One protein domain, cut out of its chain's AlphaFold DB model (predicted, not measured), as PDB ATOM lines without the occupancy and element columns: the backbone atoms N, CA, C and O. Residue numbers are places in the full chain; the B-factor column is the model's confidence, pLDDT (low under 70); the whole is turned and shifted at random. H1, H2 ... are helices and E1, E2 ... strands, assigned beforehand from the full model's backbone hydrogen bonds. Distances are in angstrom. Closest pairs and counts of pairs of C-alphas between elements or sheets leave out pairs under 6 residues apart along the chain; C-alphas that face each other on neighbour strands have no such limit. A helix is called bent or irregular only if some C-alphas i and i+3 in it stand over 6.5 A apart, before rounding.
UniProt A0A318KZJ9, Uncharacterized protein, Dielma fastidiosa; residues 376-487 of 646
ATOM      1  N   THR A 376      57.168 -44.100 260.636       91.69
ATOM      2  CA  THR A 376      57.788 -43.456 261.805       91.69
ATOM      3  C   THR A 376      58.755 -44.342 262.597       91.69
ATOM      4  O   THR A 376      59.353 -43.864 263.555       91.69
ATOM      5  N   ARG A 377      58.824 -45.652 262.317       87.56
ATOM      6  CA  ARG A 377      59.708 -46.595 263.027       87.56
ATOM      7  C   ARG A 377      60.986 -46.906 262.265       87.56
ATOM      8  O   ARG A 377      61.964 -47.271 262.902       87.56
ATOM      9  N   THR A 378      60.934 -46.862 260.936       92.19
ATOM     10  CA  THR A 378      62.042 -47.287 260.068       92.19
ATOM     11  C   THR A 378      62.685 -46.129 259.324       92.19
ATOM     12  O   THR A 378      63.798 -46.289 258.844       92.19
ATOM     13  N   ASN A 379      62.000 -44.990 259.202       95.69
ATOM     14  CA  ASN A 379      62.588 -43.766 258.680       95.69
ATOM     15  C   ASN A 379      63.193 -42.960 259.840       95.69
ATOM     16  O   ASN A 379      62.464 -42.495 260.723       95.69
ATOM     17  N   ASP A 380      64.519 -42.812 259.835       96.88
ATOM     18  CA  ASP A 380      65.262 -42.147 260.908       96.88
ATOM     19  C   ASP A 380      64.902 -40.660 261.027       96.88
ATOM     20  O   ASP A 380      64.678 -40.181 262.138       96.88
ATOM     21  N   ALA A 381      64.737 -39.948 259.906       97.62
ATOM     22  CA  ALA A 381      64.358 -38.535 259.906       97.62
ATOM     23  C   ALA A 381      62.982 -38.307 260.560       97.62
ATOM     24  O   ALA A 381      62.811 -37.416 261.396       97.62
ATOM     25  N   TYR A 382      62.001 -39.161 260.254       97.50
ATOM     26  CA  TYR A 382      60.684 -39.115 260.889       97.50
ATOM     27  C   TYR A 382      60.758 -39.505 262.371       97.50
ATOM     28  O   TYR A 382      60.133 -38.870 263.226       97.50
ATOM     29  N   ALA A 383      61.527 -40.542 262.706       96.00
ATOM     30  CA  ALA A 383      61.705 -40.963 264.089       96.00
ATOM     31  C   ALA A 383      62.341 -39.849 264.942       96.00
ATOM     32  O   ALA A 383      61.864 -39.573 266.048       96.00
ATOM     33  N   ASP A 384      63.361 -39.167 264.418       97.06
ATOM     34  CA  ASP A 384      64.047 -38.069 265.096       97.06
ATOM     35  C   ASP A 384      63.166 -36.818 265.226       97.06
ATOM     36  O   ASP A 384      63.130 -36.216 266.306       97.06
ATOM     37  N   LEU A 385      62.354 -36.487 264.210       97.88
ATOM     38  CA  LEU A 385      61.358 -35.409 264.294       97.88
ATOM     39  C   LEU A 385      60.396 -35.601 265.478       97.88
ATOM     40  O   LEU A 385      59.987 -34.622 266.110       97.88
ATOM     41  N   LEU A 386      60.029 -36.853 265.777       95.88
ATOM     42  CA  LEU A 386      59.047 -37.236 266.799       95.88
ATOM     43  C   LEU A 386      59.665 -37.625 268.153       95.88
ATOM     44  O   LEU A 386      58.938 -37.998 269.079       95.88
ATOM     45  N   LYS A 387      60.989 -37.544 268.304       94.19
ATOM     46  CA  LYS A 387      61.722 -38.139 269.428       94.19
ATOM     47  C   LYS A 387      61.434 -37.468 270.777       94.19
ATOM     48  O   LYS A 387      61.983 -36.423 271.123       94.19
ATOM     49  N   GLY A 388      60.617 -38.137 271.591       86.50
ATOM     50  CA  GLY A 388      60.309 -37.734 272.965       86.50
ATOM     51  C   GLY A 388      59.355 -36.538 273.067       86.50
ATOM     52  O   GLY A 388      58.775 -36.076 272.095       86.50
ATOM     53  N   THR A 389      59.161 -36.022 274.282       80.44
ATOM     54  CA  THR A 389      58.201 -34.929 274.546       80.44
ATOM     55  C   THR A 389      58.714 -33.543 274.143       80.44
ATOM     56  O   THR A 389      57.919 -32.622 273.965       80.44
ATOM     57  N   LYS A 390      60.032 -33.393 273.960       85.81
ATOM     58  CA  LYS A 390      60.705 -32.178 273.467       85.81
ATOM     59  C   LYS A 390      61.132 -32.321 272.000       85.81
ATOM     60  O   LYS A 390      62.181 -31.804 271.622       85.81
ATOM     61  N   SER A 391      60.381 -33.094 271.224       95.75
ATOM     62  CA  SER A 391      60.669 -33.345 269.818       95.75
ATOM     63  C   SER A 391      60.615 -32.057 268.990       95.75
ATOM     64  O   SER A 391      60.028 -31.059 269.416       95.75
ATOM     65  N   VAL A 392      61.238 -32.052 267.809       97.75
ATOM     66  CA  VAL A 392      61.222 -30.873 266.923       97.75
ATOM     67  C   VAL A 392      59.785 -30.508 266.570       97.75
ATOM     68  O   VAL A 392      59.386 -29.361 266.773       97.75
ATOM     69  N   LYS A 393      58.958 -31.500 266.215       96.44
ATOM     70  CA  LYS A 393      57.519 -31.297 266.016       96.44
ATOM     71  C   LYS A 393      56.867 -30.560 267.192       96.44
ATOM     72  O   LYS A 393      56.151 -29.590 266.979       96.44
ATOM     73  N   SER A 394      57.067 -31.009 268.437       95.56
ATOM     74  CA  SER A 394      56.363 -30.413 269.584       95.56
ATOM     75  C   SER A 394      56.851 -29.003 269.927       95.56
ATOM     76  O   SER A 394      56.050 -28.183 270.372       95.56
ATOM     77  N   LYS A 395      58.134 -28.697 269.696       96.00
ATOM     78  CA  LYS A 395      58.725 -27.367 269.933       96.00
ATOM     79  C   LYS A 395      58.175 -26.277 269.012       96.00
ATOM     80  O   LYS A 395      58.074 -25.124 269.438       96.00
ATOM     81  N   TYR A 396      57.873 -26.631 267.762       95.69
ATOM     82  CA  TYR A 396      57.442 -25.687 266.724       95.69
ATOM     83  C   TYR A 396      55.984 -25.896 266.293       95.69
ATOM     84  O   TYR A 396      55.522 -25.262 265.349       95.69
ATOM     85  N   ALA A 397      55.234 -26.747 266.996       93.50
ATOM     86  CA  ALA A 397      53.807 -26.920 266.760       93.50
ATOM     87  C   ALA A 397      53.050 -25.598 266.964       93.50
ATOM     88  O   ALA A 397      53.234 -24.922 267.977       93.50
ATOM     89  N   ASN A 398      52.151 -25.276 266.030       90.62
ATOM     90  CA  ASN A 398      51.283 -24.089 266.051       90.62
ATOM     91  C   ASN A 398      52.013 -22.733 266.061       90.62
ATOM     92  O   ASN A 398      51.396 -21.722 266.386       90.62
ATOM     93  N   LYS A 399      53.312 -22.701 265.750       96.50
ATOM     94  CA  LYS A 399      54.021 -21.453 265.462       96.50
ATOM     95  C   LYS A 399      53.832 -21.091 263.993       96.50
ATOM     96  O   LYS A 399      53.815 -21.999 263.160       96.50
ATOM     97  N   ASP A 400      53.708 -19.798 263.720       97.88
ATOM     98  CA  ASP A 400      53.780 -19.256 262.366       97.88
ATOM     99  C   ASP A 400      55.232 -19.230 261.860       97.88
ATOM    100  O   ASP A 400      56.179 -19.481 262.613       97.88
ATOM    101  N   THR A 401      55.398 -18.968 260.567       97.81
ATOM    102  CA  THR A 401      56.698 -18.959 259.887       97.81
ATOM    103  C   THR A 401      57.682 -18.023 260.585       97.81
ATOM    104  O   THR A 401      58.786 -18.456 260.902       97.81
ATOM    105  N   ASP A 402      57.270 -16.798 260.920       97.62
ATOM    106  CA  ASP A 402      58.128 -15.803 261.573       97.62
ATOM    107  C   ASP A 402      58.600 -16.283 262.956       97.62
ATOM    108  O   ASP A 402      59.795 -16.289 263.251       97.62
ATOM    109  N   ALA A 403      57.699 -16.804 263.796       98.12
ATOM    110  CA  ALA A 403      58.081 -17.326 265.107       98.12
ATOM    111  C   ALA A 403      58.977 -18.573 265.016       98.12
ATOM    112  O   ALA A 403      59.739 -18.863 265.950       98.12
ATOM    113  N   ILE A 404      58.876 -19.356 263.937       98.31
ATOM    114  CA  ILE A 404      59.794 -20.469 263.668       98.31
ATOM    115  C   ILE A 404      61.162 -19.919 263.261       98.31
ATOM    116  O   ILE A 404      62.152 -20.294 263.893       98.31
ATOM    117  N   VAL A 405      61.206 -19.014 262.282       98.50
ATOM    118  CA  VAL A 405      62.414 -18.334 261.791       98.50
ATOM    119  C   VAL A 405      63.194 -17.708 262.945       98.50
ATOM    120  O   VAL A 405      64.381 -17.984 263.094       98.50
ATOM    121  N   ASP A 406      62.522 -16.994 263.846       97.94
ATOM    122  CA  ASP A 406      63.158 -16.294 264.966       97.94
ATOM    123  C   ASP A 406      63.711 -17.223 266.059       97.94
ATOM    124  O   ASP A 406      64.546 -16.819 266.873       97.94
ATOM    125  N   SER A 407      63.219 -18.463 266.159       96.56
ATOM    126  CA  SER A 407      63.497 -19.321 267.323       96.56
ATOM    127  C   SER A 407      64.120 -20.677 267.011       96.56
ATOM    128  O   SER A 407      64.577 -21.355 267.942       96.56
ATOM    129  N   MET A 408      64.160 -21.093 265.741       98.06
ATOM    130  CA  MET A 408      64.643 -22.416 265.359       98.06
ATOM    131  C   MET A 408      66.148 -22.558 265.563       98.06
ATOM    132  O   MET A 408      66.952 -21.823 264.997       98.06
ATOM    133  N   LYS A 409      66.548 -23.542 266.372       97.62
ATOM    134  CA  LYS A 409      67.968 -23.832 266.614       97.62
ATOM    135  C   LYS A 409      68.576 -24.602 265.449       97.62
ATOM    136  O   LYS A 409      67.910 -25.474 264.904       97.62
ATOM    137  N   THR A 410      69.861 -24.380 265.150       96.94
ATOM    138  CA  THR A 410      70.558 -25.067 264.039       96.94
ATOM    139  C   THR A 410      70.395 -26.591 264.091       96.94
ATOM    140  O   THR A 410      70.063 -27.203 263.090       96.94
ATOM    141  N   ALA A 411      70.511 -27.209 265.271       96.06
ATOM    142  CA  ALA A 411      70.316 -28.656 265.425       96.06
ATOM    143  C   ALA A 411      68.870 -29.127 265.174       96.06
ATOM    144  O   ALA A 411      68.666 -30.242 264.704       96.06
ATOM    145  N   ASP A 412      67.868 -28.303 265.497       98.19
ATOM    146  CA  ASP A 412      66.467 -28.630 265.214       98.19
ATOM    147  C   ASP A 412      66.153 -28.449 263.719       98.19
ATOM    148  O   ASP A 412      65.374 -29.222 263.166       98.19
ATOM    149  N   PHE A 413      66.782 -27.463 263.069       98.31
ATOM    150  CA  PHE A 413      66.670 -27.234 261.631       98.31
ATOM    151  C   PHE A 413      67.216 -28.408 260.817       98.31
ATOM    152  O   PHE A 413      66.527 -28.862 259.914       98.31
ATOM    153  N   GLU A 414      68.379 -28.968 261.174       97.81
ATOM    154  CA  GLU A 414      68.920 -30.160 260.497       97.81
ATOM    155  C   GLU A 414      67.937 -31.345 260.540       97.81
ATOM    156  O   GLU A 414      67.721 -32.022 259.537       97.81
ATOM    157  N   ILE A 415      67.277 -31.565 261.685       98.38
ATOM    158  CA  ILE A 415      66.262 -32.621 261.835       98.38
ATOM    159  C   ILE A 415      65.031 -32.319 260.969       98.38
ATOM    160  O   ILE A 415      64.516 -33.211 260.294       98.38
ATOM    161  N   LEU A 416      64.541 -31.075 260.988       98.44
ATOM    162  CA  LEU A 416      63.375 -30.682 260.197       98.44
ATOM    163  C   LEU A 416      63.662 -30.756 258.690       98.44
ATOM    164  O   LEU A 416      62.794 -31.186 257.934       98.44
ATOM    165  N   LYS A 417      64.874 -30.387 258.269       98.38
ATOM    166  CA  LYS A 417      65.346 -30.458 256.885       98.38
ATOM    167  C   LYS A 417      65.456 -31.891 256.391       98.38
ATOM    168  O   LYS A 417      64.900 -32.199 255.345       98.38
ATOM    169  N   ALA A 418      66.051 -32.785 257.180       98.38
ATOM    170  CA  ALA A 418      66.059 -34.210 256.856       98.38
ATOM    171  C   ALA A 418      64.630 -34.763 256.724       98.38
ATOM    172  O   ALA A 418      64.320 -35.477 255.777       98.38
ATOM    173  N   PHE A 419      63.716 -34.387 257.626       98.44
ATOM    174  CA  PHE A 419      62.316 -34.802 257.523       98.44
ATOM    175  C   PHE A 419      61.607 -34.224 256.286       98.44
ATOM    176  O   PHE A 419      60.807 -34.918 255.653       98.44
ATOM    177  N   LYS A 420      61.899 -32.973 255.918       97.50
ATOM    178  CA  LYS A 420      61.392 -32.352 254.691       97.50
ATOM    179  C   LYS A 420      61.826 -33.141 253.455       97.50
ATOM    180  O   LYS A 420      60.966 -33.538 252.674       97.50
ATOM    181  N   GLU A 421      63.122 -33.404 253.325       96.81
ATOM    182  CA  GLU A 421      63.718 -34.059 252.155       96.81
ATOM    183  C   GLU A 421      63.341 -35.547 252.059       96.81
ATOM    184  O   GLU A 421      62.954 -36.016 250.990       96.81
ATOM    185  N   ASP A 422      63.385 -36.287 253.172       96.31
ATOM    186  CA  ASP A 422      63.164 -37.740 253.162       96.31
ATOM    187  C   ASP A 422      61.677 -38.126 253.210       96.31
ATOM    188  O   ASP A 422      61.294 -39.208 252.753       96.31
ATOM    189  N   VAL A 423      60.818 -37.275 253.787       97.12
ATOM    190  CA  VAL A 423      59.411 -37.619 254.056       97.12
ATOM    191  C   VAL A 423      58.437 -36.697 253.347       97.12
ATOM    192  O   VAL A 423      57.576 -37.189 252.616       97.12
ATOM    193  N   VAL A 424      58.523 -35.383 253.569       96.75
ATOM    194  CA  VAL A 424      57.537 -34.436 253.018       96.75
ATOM    195  C   VAL A 424      57.613 -34.415 251.492       96.75
ATOM    196  O   VAL A 424      56.582 -34.613 250.855       96.75
ATOM    197  N   ASP A 425      58.811 -34.300 250.913       95.88
ATOM    198  CA  ASP A 425      59.020 -34.247 249.456       95.88
ATOM    199  C   ASP A 425      58.664 -35.557 248.734       95.88
ATOM    200  O   ASP A 425      58.364 -35.559 247.539       95.88
ATOM    201  N   THR A 426      58.600 -36.667 249.471       93.31
ATOM    202  CA  THR A 426      58.140 -37.965 248.958       93.31
ATOM    203  C   THR A 426      56.611 -38.021 248.800       93.31
ATOM    204  O   THR A 426      56.086 -38.752 247.954       93.31
ATOM    205  N   VAL A 427      55.857 -37.263 249.606       91.75
ATOM    206  CA  VAL A 427      54.382 -37.340 249.647       91.75
ATOM    207  C   VAL A 427      53.668 -36.075 249.184       91.75
ATOM    208  O   VAL A 427      52.465 -36.120 248.899       91.75
ATOM    209  N   TRP A 428      54.383 -34.960 249.109       91.25
ATOM    210  CA  TRP A 428      53.861 -33.642 248.797       91.25
ATOM    211  C   TRP A 428      54.892 -32.848 248.005       91.25
ATOM    212  O   TRP A 428      56.044 -32.731 248.404       91.25
ATOM    213  N   THR A 429      54.461 -32.266 246.895       90.38
ATOM    214  CA  THR A 429      55.270 -31.299 246.151       90.38
ATOM    215  C   THR A 429      54.926 -29.900 246.634       90.38
ATOM    216  O   THR A 429      53.746 -29.589 246.764       90.38
ATOM    217  N   MET A 430      55.932 -29.062 246.872       90.38
ATOM    218  CA  MET A 430      55.757 -27.628 247.113       90.38
ATOM    219  C   MET A 430      56.164 -26.886 245.846       90.38
ATOM    220  O   MET A 430      57.349 -26.777 245.542       90.38
ATOM    221  N   GLU A 431      55.181 -26.459 245.054       91.75
ATOM    222  CA  GLU A 431      55.432 -25.839 243.751       91.75
ATOM    223  C   GLU A 431      54.595 -24.570 243.589       91.75
ATOM    224  O   GLU A 431      53.367 -24.608 243.633       91.75
ATOM    225  N   ALA A 432      55.260 -23.447 243.330       93.19
ATOM    226  CA  ALA A 432      54.620 -22.195 242.955       93.19
ATOM    227  C   ALA A 432      54.767 -21.971 241.443       93.19
ATOM    228  O   ALA A 432      55.864 -22.058 240.894       93.19
ATOM    229  N   LYS A 433      53.668 -21.648 240.748       92.19
ATOM    230  CA  LYS A 433      53.705 -21.297 239.313       92.19
ATOM    231  C   LYS A 433      53.304 -19.853 239.093       92.19
ATOM    232  O   LYS A 433      52.252 -19.421 239.568       92.19
ATOM    233  N   SER A 434      54.104 -19.141 238.303       91.38
ATOM    234  CA  SER A 434      53.776 -17.794 237.849       91.38
ATOM    235  C   SER A 434      52.502 -17.823 237.002       91.38
ATOM    236  O   SER A 434      52.409 -18.558 236.015       91.38
ATOM    237  N   PHE A 435      51.531 -16.994 237.356       86.31
ATOM    238  CA  PHE A 435      50.315 -16.754 236.601       86.31
ATOM    239  C   PHE A 435      50.063 -15.247 236.532       86.31
ATOM    240  O   PHE A 435      49.728 -14.606 237.531       86.31
ATOM    241  N   ALA A 436      50.210 -14.688 235.331       88.06
ATOM    242  CA  ALA A 436      50.232 -13.247 235.103       88.06
ATOM    243  C   ALA A 436      51.328 -12.555 235.938       88.06
ATOM    244  O   ALA A 436      52.506 -12.763 235.672       88.06
ATOM    245  N   ASN A 437      50.951 -11.733 236.918       89.06
ATOM    246  CA  ASN A 437      51.852 -10.915 237.733       89.06
ATOM    247  C   ASN A 437      52.049 -11.443 239.165       89.06
ATOM    248  O   ASN A 437      52.491 -10.688 240.023       89.06
ATOM    249  N   ARG A 438      51.665 -12.693 239.439       94.00
ATOM    250  CA  ARG A 438      51.806 -13.322 240.758       94.00
ATOM    251  C   ARG A 438      52.057 -14.817 240.639       94.00
ATOM    252  O   ARG A 438      51.794 -15.413 239.597       94.00
ATOM    253  N   TYR A 439      52.484 -15.432 241.722       95.56
ATOM    254  CA  TYR A 439      52.604 -16.865 241.893       95.56
ATOM    255  C   TYR A 439      51.346 -17.434 242.541       95.56
ATOM    256  O   TYR A 439      50.705 -16.811 243.390       95.56
ATOM    257  N   LEU A 440      50.972 -18.625 242.088       93.81
ATOM    258  CA  LEU A 440      49.896 -19.418 242.661       93.81
ATOM    259  C   LEU A 440      50.473 -20.734 243.158       93.81
ATOM    260  O   LEU A 440      51.281 -21.353 242.462       93.81
ATOM    261  N   ASP A 441      49.978 -21.183 244.304       92.81
ATOM    262  CA  ASP A 441      50.268 -22.511 244.818       92.81
ATOM    263  C   ASP A 441      49.706 -23.579 243.859       92.81
ATOM    264  O   ASP A 441      48.517 -23.591 243.508       92.81
ATOM    265  N   LYS A 442      50.603 -24.434 243.370       92.50
ATOM    266  CA  LYS A 442      50.349 -25.594 242.508       92.50
ATOM    267  C   LYS A 442      50.893 -26.876 243.125       92.50
ATOM    268  O   LYS A 442      51.049 -27.861 242.409       92.50
ATOM    269  N   SER A 443      51.108 -26.867 244.433       88.56
ATOM    270  CA  SER A 443      51.480 -28.028 245.218       88.56
ATOM    271  C   SER A 443      50.521 -29.190 244.974       88.56
ATOM    272  O   SER A 443      49.300 -29.030 244.860       88.56
ATOM    273  N   THR A 444      51.085 -30.387 244.859       87.50
ATOM    274  CA  THR A 444      50.341 -31.613 244.572       87.50
ATOM    275  C   THR A 444      50.705 -32.729 245.535       87.50
ATOM    276  O   THR A 444      51.862 -32.943 245.894       87.50
ATOM    277  N   LYS A 445      49.670 -33.469 245.926       86.12
ATOM    278  CA  LYS A 445      49.752 -34.701 246.702       86.12
ATOM    279  C   LYS A 445      50.280 -35.845 245.835       86.12
ATOM    280  O   LYS A 445      49.795 -36.040 244.722       86.12
ATOM    281  N   SER A 446      51.163 -36.665 246.401       87.31
ATOM    282  CA  SER A 446      51.571 -37.940 245.808       87.31
ATOM    283  C   SER A 446      50.361 -38.872 245.601       87.31
ATOM    284  O   SER A 446      49.555 -39.058 246.521       87.31
ATOM    285  N   PRO A 447      50.209 -39.514 244.431       83.12
ATOM    286  CA  PRO A 447      49.086 -40.417 244.173       83.12
ATOM    287  C   PRO A 447      49.144 -41.705 245.018       83.12
ATOM    288  O   PRO A 447      48.152 -42.429 245.117       83.12
ATOM    289  N   TYR A 448      50.283 -41.985 245.656       85.81
ATOM    290  CA  TYR A 448      50.535 -43.205 246.427       85.81
ATOM    291  C   TYR A 448      50.254 -43.056 247.931       85.81
ATOM    292  O   TYR A 448      50.371 -44.026 248.679       85.81
ATOM    293  N   VAL A 449      49.864 -41.865 248.396       87.69
ATOM    294  CA  VAL A 449      49.519 -41.611 249.804       87.69
ATOM    295  C   VAL A 449      48.018 -41.366 249.962       87.69
ATOM    296  O   VAL A 449      47.359 -40.810 249.083       87.69
ATOM    297  N   THR A 450      47.420 -41.769 251.084       86.38
ATOM    298  CA  THR A 450      46.025 -41.396 251.397       86.38
ATOM    299  C   THR A 450      45.952 -39.952 251.897       86.38
ATOM    300  O   THR A 450      46.942 -39.401 252.377       86.38
ATOM    301  N   ALA A 451      44.772 -39.321 251.835       86.62
ATOM    302  CA  ALA A 451      44.602 -37.977 252.404       86.62
ATOM    303  C   ALA A 451      44.909 -37.941 253.915       86.62
ATOM    304  O   ALA A 451      45.542 -37.010 254.400       86.62
ATOM    305  N   THR A 452      44.534 -38.988 254.656       90.38
ATOM    306  CA  THR A 452      44.815 -39.104 256.095       90.38
ATOM    307  C   THR A 452      46.312 -39.165 256.389       90.38
ATOM    308  O   THR A 452      46.791 -38.486 257.295       90.38
ATOM    309  N   GLN A 453      47.060 -39.966 255.627       93.44
ATOM    310  CA  GLN A 453      48.513 -40.066 255.778       93.44
ATOM    311  C   GLN A 453      49.203 -38.749 255.410       93.44
ATOM    312  O   GLN A 453      50.050 -38.296 256.175       93.44
ATOM    313  N   LEU A 454      48.798 -38.112 254.304       93.06
ATOM    314  CA  LEU A 454      49.317 -36.802 253.908       93.06
ATOM    315  C   LEU A 454      49.085 -35.767 255.010       93.06
ATOM    316  O   LEU A 454      50.037 -35.159 255.487       93.06
ATOM    317  N   ASN A 455      47.839 -35.610 255.459       93.12
ATOM    318  CA  ASN A 455      47.491 -34.632 256.488       93.12
ATOM    319  C   ASN A 455      48.289 -34.870 257.770       93.12
ATOM    320  O   ASN A 455      48.708 -33.917 258.415       93.12
ATOM    321  N   LYS A 456      48.542 -36.132 258.137       95.19
ATOM    322  CA  LYS A 456      49.415 -36.441 259.270       95.19
ATOM    323  C   LYS A 456      50.844 -35.936 259.038       95.19
ATOM    324  O   LYS A 456      51.383 -35.294 259.930       95.19
ATOM    325  N   VAL A 457      51.449 -36.229 257.884       96.81
ATOM    326  CA  VAL A 457      52.821 -35.793 257.557       96.81
ATOM    327  C   VAL A 457      52.923 -34.266 257.548       96.81
ATOM    328  O   VAL A 457      53.797 -33.721 258.214       96.81
ATOM    329  N   LEU A 458      51.999 -33.574 256.877       95.25
ATOM    330  CA  LEU A 458      51.996 -32.110 256.793       95.25
ATOM    331  C   LEU A 458      51.760 -31.446 258.160       95.25
ATOM    332  O   LEU A 458      52.432 -30.478 258.507       95.25
ATOM    333  N   ASN A 459      50.871 -32.006 258.987       94.44
ATOM    334  CA  ASN A 459      50.674 -31.532 260.360       94.44
ATOM    335  C   ASN A 459      51.909 -31.760 261.243       94.44
ATOM    336  O   ASN A 459      52.171 -30.966 262.146       94.44
ATOM    337  N   ASP A 460      52.641 -32.856 261.025       96.00
ATOM    338  CA  ASP A 460      53.878 -33.147 261.751       96.00
ATOM    339  C   ASP A 460      55.026 -32.226 261.302       96.00
ATOM    340  O   ASP A 460      55.876 -31.901 262.130       96.00
ATOM    341  N   PHE A 461      55.014 -31.772 260.043       96.62
ATOM    342  CA  PHE A 461      55.970 -30.803 259.505       96.62
ATOM    343  C   PHE A 461      55.774 -29.393 260.073       96.62
ATOM    344  O   PHE A 461      56.740 -28.802 260.546       96.62
ATOM    345  N   ASN A 462      54.521 -28.919 260.056       96.06
ATOM    346  CA  ASN A 462      53.984 -27.600 260.430       96.06
ATOM    347  C   ASN A 462      53.210 -27.010 259.233       96.06
ATOM    348  O   ASN A 462      53.731 -26.908 258.125       96.06
ATOM    349  N   ALA A 463      51.952 -26.629 259.474       93.50
ATOM    350  CA  ALA A 463      51.044 -26.138 258.439       93.50
ATOM    351  C   ALA A 463      51.475 -24.790 257.839       93.50
ATOM    352  O   ALA A 463      51.261 -24.558 256.660       93.50
ATOM    353  N   ASP A 464      52.113 -23.926 258.621       96.38
ATOM    354  CA  ASP A 464      52.512 -22.588 258.189       96.38
ATOM    355  C   ASP A 464      53.706 -22.633 257.218       96.38
ATOM    356  O   ASP A 464      53.792 -21.833 256.291       96.38
ATOM    357  N   LEU A 465      54.586 -23.633 257.367       97.62
ATOM    358  CA  LEU A 465      55.748 -23.825 256.491       97.62
ATOM    359  C   LEU A 465      55.376 -24.295 255.078       97.62
ATOM    360  O   LEU A 465      56.170 -24.122 254.156       97.62
ATOM    361  N   ILE A 466      54.194 -24.882 254.887       95.75
ATOM    362  CA  ILE A 466      53.721 -25.335 253.566       95.75
ATOM    363  C   ILE A 466      52.827 -24.313 252.866       95.75
ATOM    364  O   ILE A 466      52.368 -24.568 251.757       95.75
ATOM    365  N   GLU A 467      52.552 -23.179 253.506       95.81
ATOM    366  CA  GLU A 467      51.762 -22.108 252.915       95.81
ATOM    367  C   GLU A 467      52.629 -21.216 252.031       95.81
ATOM    368  O   GLU A 467      53.753 -20.865 252.393       95.81
ATOM    369  N   LEU A 468      52.083 -20.815 250.882       96.50
ATOM    370  CA  LEU A 468      52.669 -19.781 250.038       96.50
ATOM    371  C   LEU A 468      52.570 -18.432 250.767       96.50
ATOM    372  O   LEU A 468      51.468 -17.901 250.930       96.50
ATOM    373  N   LYS A 469      53.707 -17.893 251.211       96.06
ATOM    374  CA  LYS A 469      53.773 -16.651 251.997       96.06
ATOM    375  C   LYS A 469      53.998 -15.426 251.124       96.06
ATOM    376  O   LYS A 469      53.425 -14.376 251.409       96.06
ATOM    377  N   ASP A 470      54.746 -15.575 250.035       92.81
ATOM    378  CA  ASP A 470      55.000 -14.494 249.090       92.81
ATOM    379  C   ASP A 470      54.457 -14.845 247.697       92.81
ATOM    380  O   ASP A 470      54.968 -15.700 246.973       92.81
ATOM    381  N   SER A 471      53.378 -14.162 247.305       90.69
ATOM    382  CA  SER A 471      52.771 -14.330 245.980       90.69
ATOM    383  C   SER A 471      53.476 -13.542 244.871       90.69
ATOM    384  O   SER A 471      53.116 -13.695 243.709       90.69
ATOM    385  N   GLU A 472      54.446 -12.692 245.184       91.81
ATOM    386  CA  GLU A 472      55.274 -11.979 244.208       91.81
ATOM    387  C   GLU A 472      56.517 -12.791 243.838       91.81
ATOM    388  O   GLU A 472      56.867 -12.850 242.658       91.81
ATOM    389  N   THR A 473      57.144 -13.456 244.813       91.88
ATOM    390  CA  THR A 473      58.358 -14.268 244.612       91.88
ATOM    391  C   THR A 473      58.072 -15.762 244.460       91.88
ATOM    392  O   THR A 473      58.862 -16.468 243.833       91.88
ATOM    393  N   GLY A 474      56.924 -16.239 244.952       93.75
ATOM    394  CA  GLY A 474      56.567 -17.655 244.939       93.75
ATOM    395  C   GLY A 474      57.097 -18.444 246.139       93.75
ATOM    396  O   GLY A 474      57.126 -19.668 246.066       93.75
ATOM    397  N   GLU A 475      57.524 -17.767 247.208       96.19
ATOM    398  CA  GLU A 475      58.158 -18.394 248.371       96.19
ATOM    399  C   GLU A 475      57.129 -18.936 249.371       96.19
ATOM    400  O   GLU A 475      56.196 -18.247 249.808       96.19
ATOM    401  N   PHE A 476      57.317 -20.195 249.754       98.06
ATOM    402  CA  PHE A 476      56.607 -20.834 250.853       98.06
ATOM    403  C   PHE A 476      57.274 -20.517 252.197       98.06
ATOM    404  O   PHE A 476      58.438 -20.122 252.253       98.06
ATOM    405  N   GLY A 477      56.569 -20.754 253.309       98.00
ATOM    406  CA  GLY A 477      57.145 -20.570 254.648       98.00
ATOM    407  C   GLY A 477      58.428 -21.389 254.877       98.00
ATOM    408  O   GLY A 477      59.359 -20.926 255.533       98.00
ATOM    409  N   TRP A 478      58.519 -22.579 254.273       98.06
ATOM    410  CA  TRP A 478      59.742 -23.383 254.234       98.06
ATOM    411  C   TRP A 478      60.908 -22.667 253.545       98.06
ATOM    412  O   TRP A 478      62.017 -22.719 254.065       98.06
ATOM    413  N   ASP A 479      60.674 -21.998 252.414       98.31
ATOM    414  CA  ASP A 479      61.738 -21.327 251.656       98.31
ATOM    415  C   ASP A 479      62.323 -20.159 252.459       98.31
ATOM    416  O   ASP A 479      63.540 -19.990 252.526       98.31
ATOM    417  N   ILE A 480      61.459 -19.415 253.158       98.06
ATOM    418  CA  ILE A 480      61.857 -18.338 254.074       98.06
ATOM    419  C   ILE A 480      62.709 -18.901 255.225       98.06
ATOM    420  O   ILE A 480      63.780 -18.368 255.534       98.06
ATOM    421  N   LEU A 481      62.265 -20.003 255.840       98.56
ATOM    422  CA  LEU A 481      63.004 -20.671 256.912       98.56
ATOM    423  C   LEU A 481      64.362 -21.210 256.440       98.56
ATOM    424  O   LEU A 481      65.368 -20.990 257.118       98.56
ATOM    425  N   ASP A 482      64.403 -21.910 255.305       98.50
ATOM    426  CA  ASP A 482      65.627 -22.498 254.751       98.50
ATOM    427  C   ASP A 482      66.636 -21.408 254.376       98.50
ATOM    428  O   ASP A 482      67.813 -21.524 254.724       98.50
ATOM    429  N   ALA A 483      66.183 -20.300 253.779       98.44
ATOM    430  CA  ALA A 483      67.033 -19.153 253.471       98.44
ATOM    431  C   ALA A 483      67.627 -18.514 254.739       98.44
ATOM    432  O   ALA A 483      68.840 -18.275 254.806       98.44
ATOM    433  N   HIS A 484      66.807 -18.277 255.771       98.62
ATOM    434  CA  HIS A 484      67.277 -17.707 257.039       98.62
ATOM    435  C   HIS A 484      68.269 -18.629 257.751       98.62
ATOM    436  O   HIS A 484      69.359 -18.202 258.135       98.62
ATOM    437  N   MET A 485      67.935 -19.912 257.889       98.69
ATOM    438  CA  MET A 485      68.797 -20.879 258.575       98.69
ATOM    439  C   MET A 485      70.079 -21.180 257.794       98.69
ATOM    440  O   MET A 485      71.131 -21.377 258.408       98.69
ATOM    441  N   THR A 486      70.037 -21.126 256.460       98.50
ATOM    442  CA  THR A 486      71.243 -21.158 255.621       98.50
ATOM    443  C   THR A 486      72.136 -19.959 255.927       98.50
ATOM    444  O   THR A 486      73.319 -20.143 256.196       98.50
ATOM    445  N   LYS A 487      71.580 -18.743 256.024       98.44
ATOM    446  CA  LYS A 487      72.347 -17.549 256.415       98.44
ATOM    447  C   LYS A 487      72.945 -17.667 257.824       98.44
ATOM    448  O   LYS A 487      74.078 -17.232 258.032       98.44
TER     449      LYS A 487
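This is residues 376 to 487 of the 646 residues of an uncharacterized protein of Dielma fastidiosa (UniProt A0A318KZJ9). The long helix H4 and H5 run side by side in opposite ways, with short H1 packed on H4, while H3 and H6 form a second packed pair; the hairpin of E1 and E2 makes one end of the longest axis. The 112 printed residues hold six named helices and two strands, in the order H1 H2 H3 H4 E1 E2 H5 H6; the sheet, E1 - E2, is antiparallel. The class is mostly helix, and the whole is compact, with a radius of gyration of the C-alphas of 14.0 A and spans of 46 by 35 by 21 A.

E1, residues 432 to 435, and E2, residues 438 to 441, form an antiparallel hairpin, with N 433 and O 440 3.0 A apart, within hydrogen-bond range. Residues 428 to 429 pair with 444 to 445, antiparallel. H4, residues 410 to 427, has a kink of 36 degrees near residue 421 and is irregular, but only just: C-alphas 422 and 425 are 6.6 A apart. H4 touches H5, residues 451 to 461, at a shallow tilt of 16 degrees, opposite ways; the closest C-alphas are those of Val 427 and Leu 454, 6.6 A. With residues 415 to 423 alone, H4 touches H1, residues 380 to 385, at a steep tilt of 61 degrees; the closest C-alphas are those of Ala 381 and Phe 419, 4.9 A. With residues 412 to 416 alone, H4 only just touches H2, residues 392 to 396, with 3 pairs of C-alphas within 8 A; the closest are those of Val 392 and Asp 412, 6.0 A. H3, residues 401 to 405, touches H6, residues 477 to 487; the closest C-alphas are those of Val 405 and Leu 481, 5.4 A. Every O i to N i+4 pair is within hydrogen-bond range in H1, H2, H3, H5 and H6, and 11 of 14 are in H4.

H1 begins at C-alpha 380 (65.262, -42.147, 260.908). H4 is 24.9 A long, H5 15.2 A and H6 15.6 A. H6 ends at C-alpha 487 (72.347, -17.549, 256.415).

The C-alphas of Gly 388 and Ala 436 are the two farthest apart, 46.2 A. The printed part has no cut, the link from H5 to H6 is long, and no printed residue is under 70 in pLDDT.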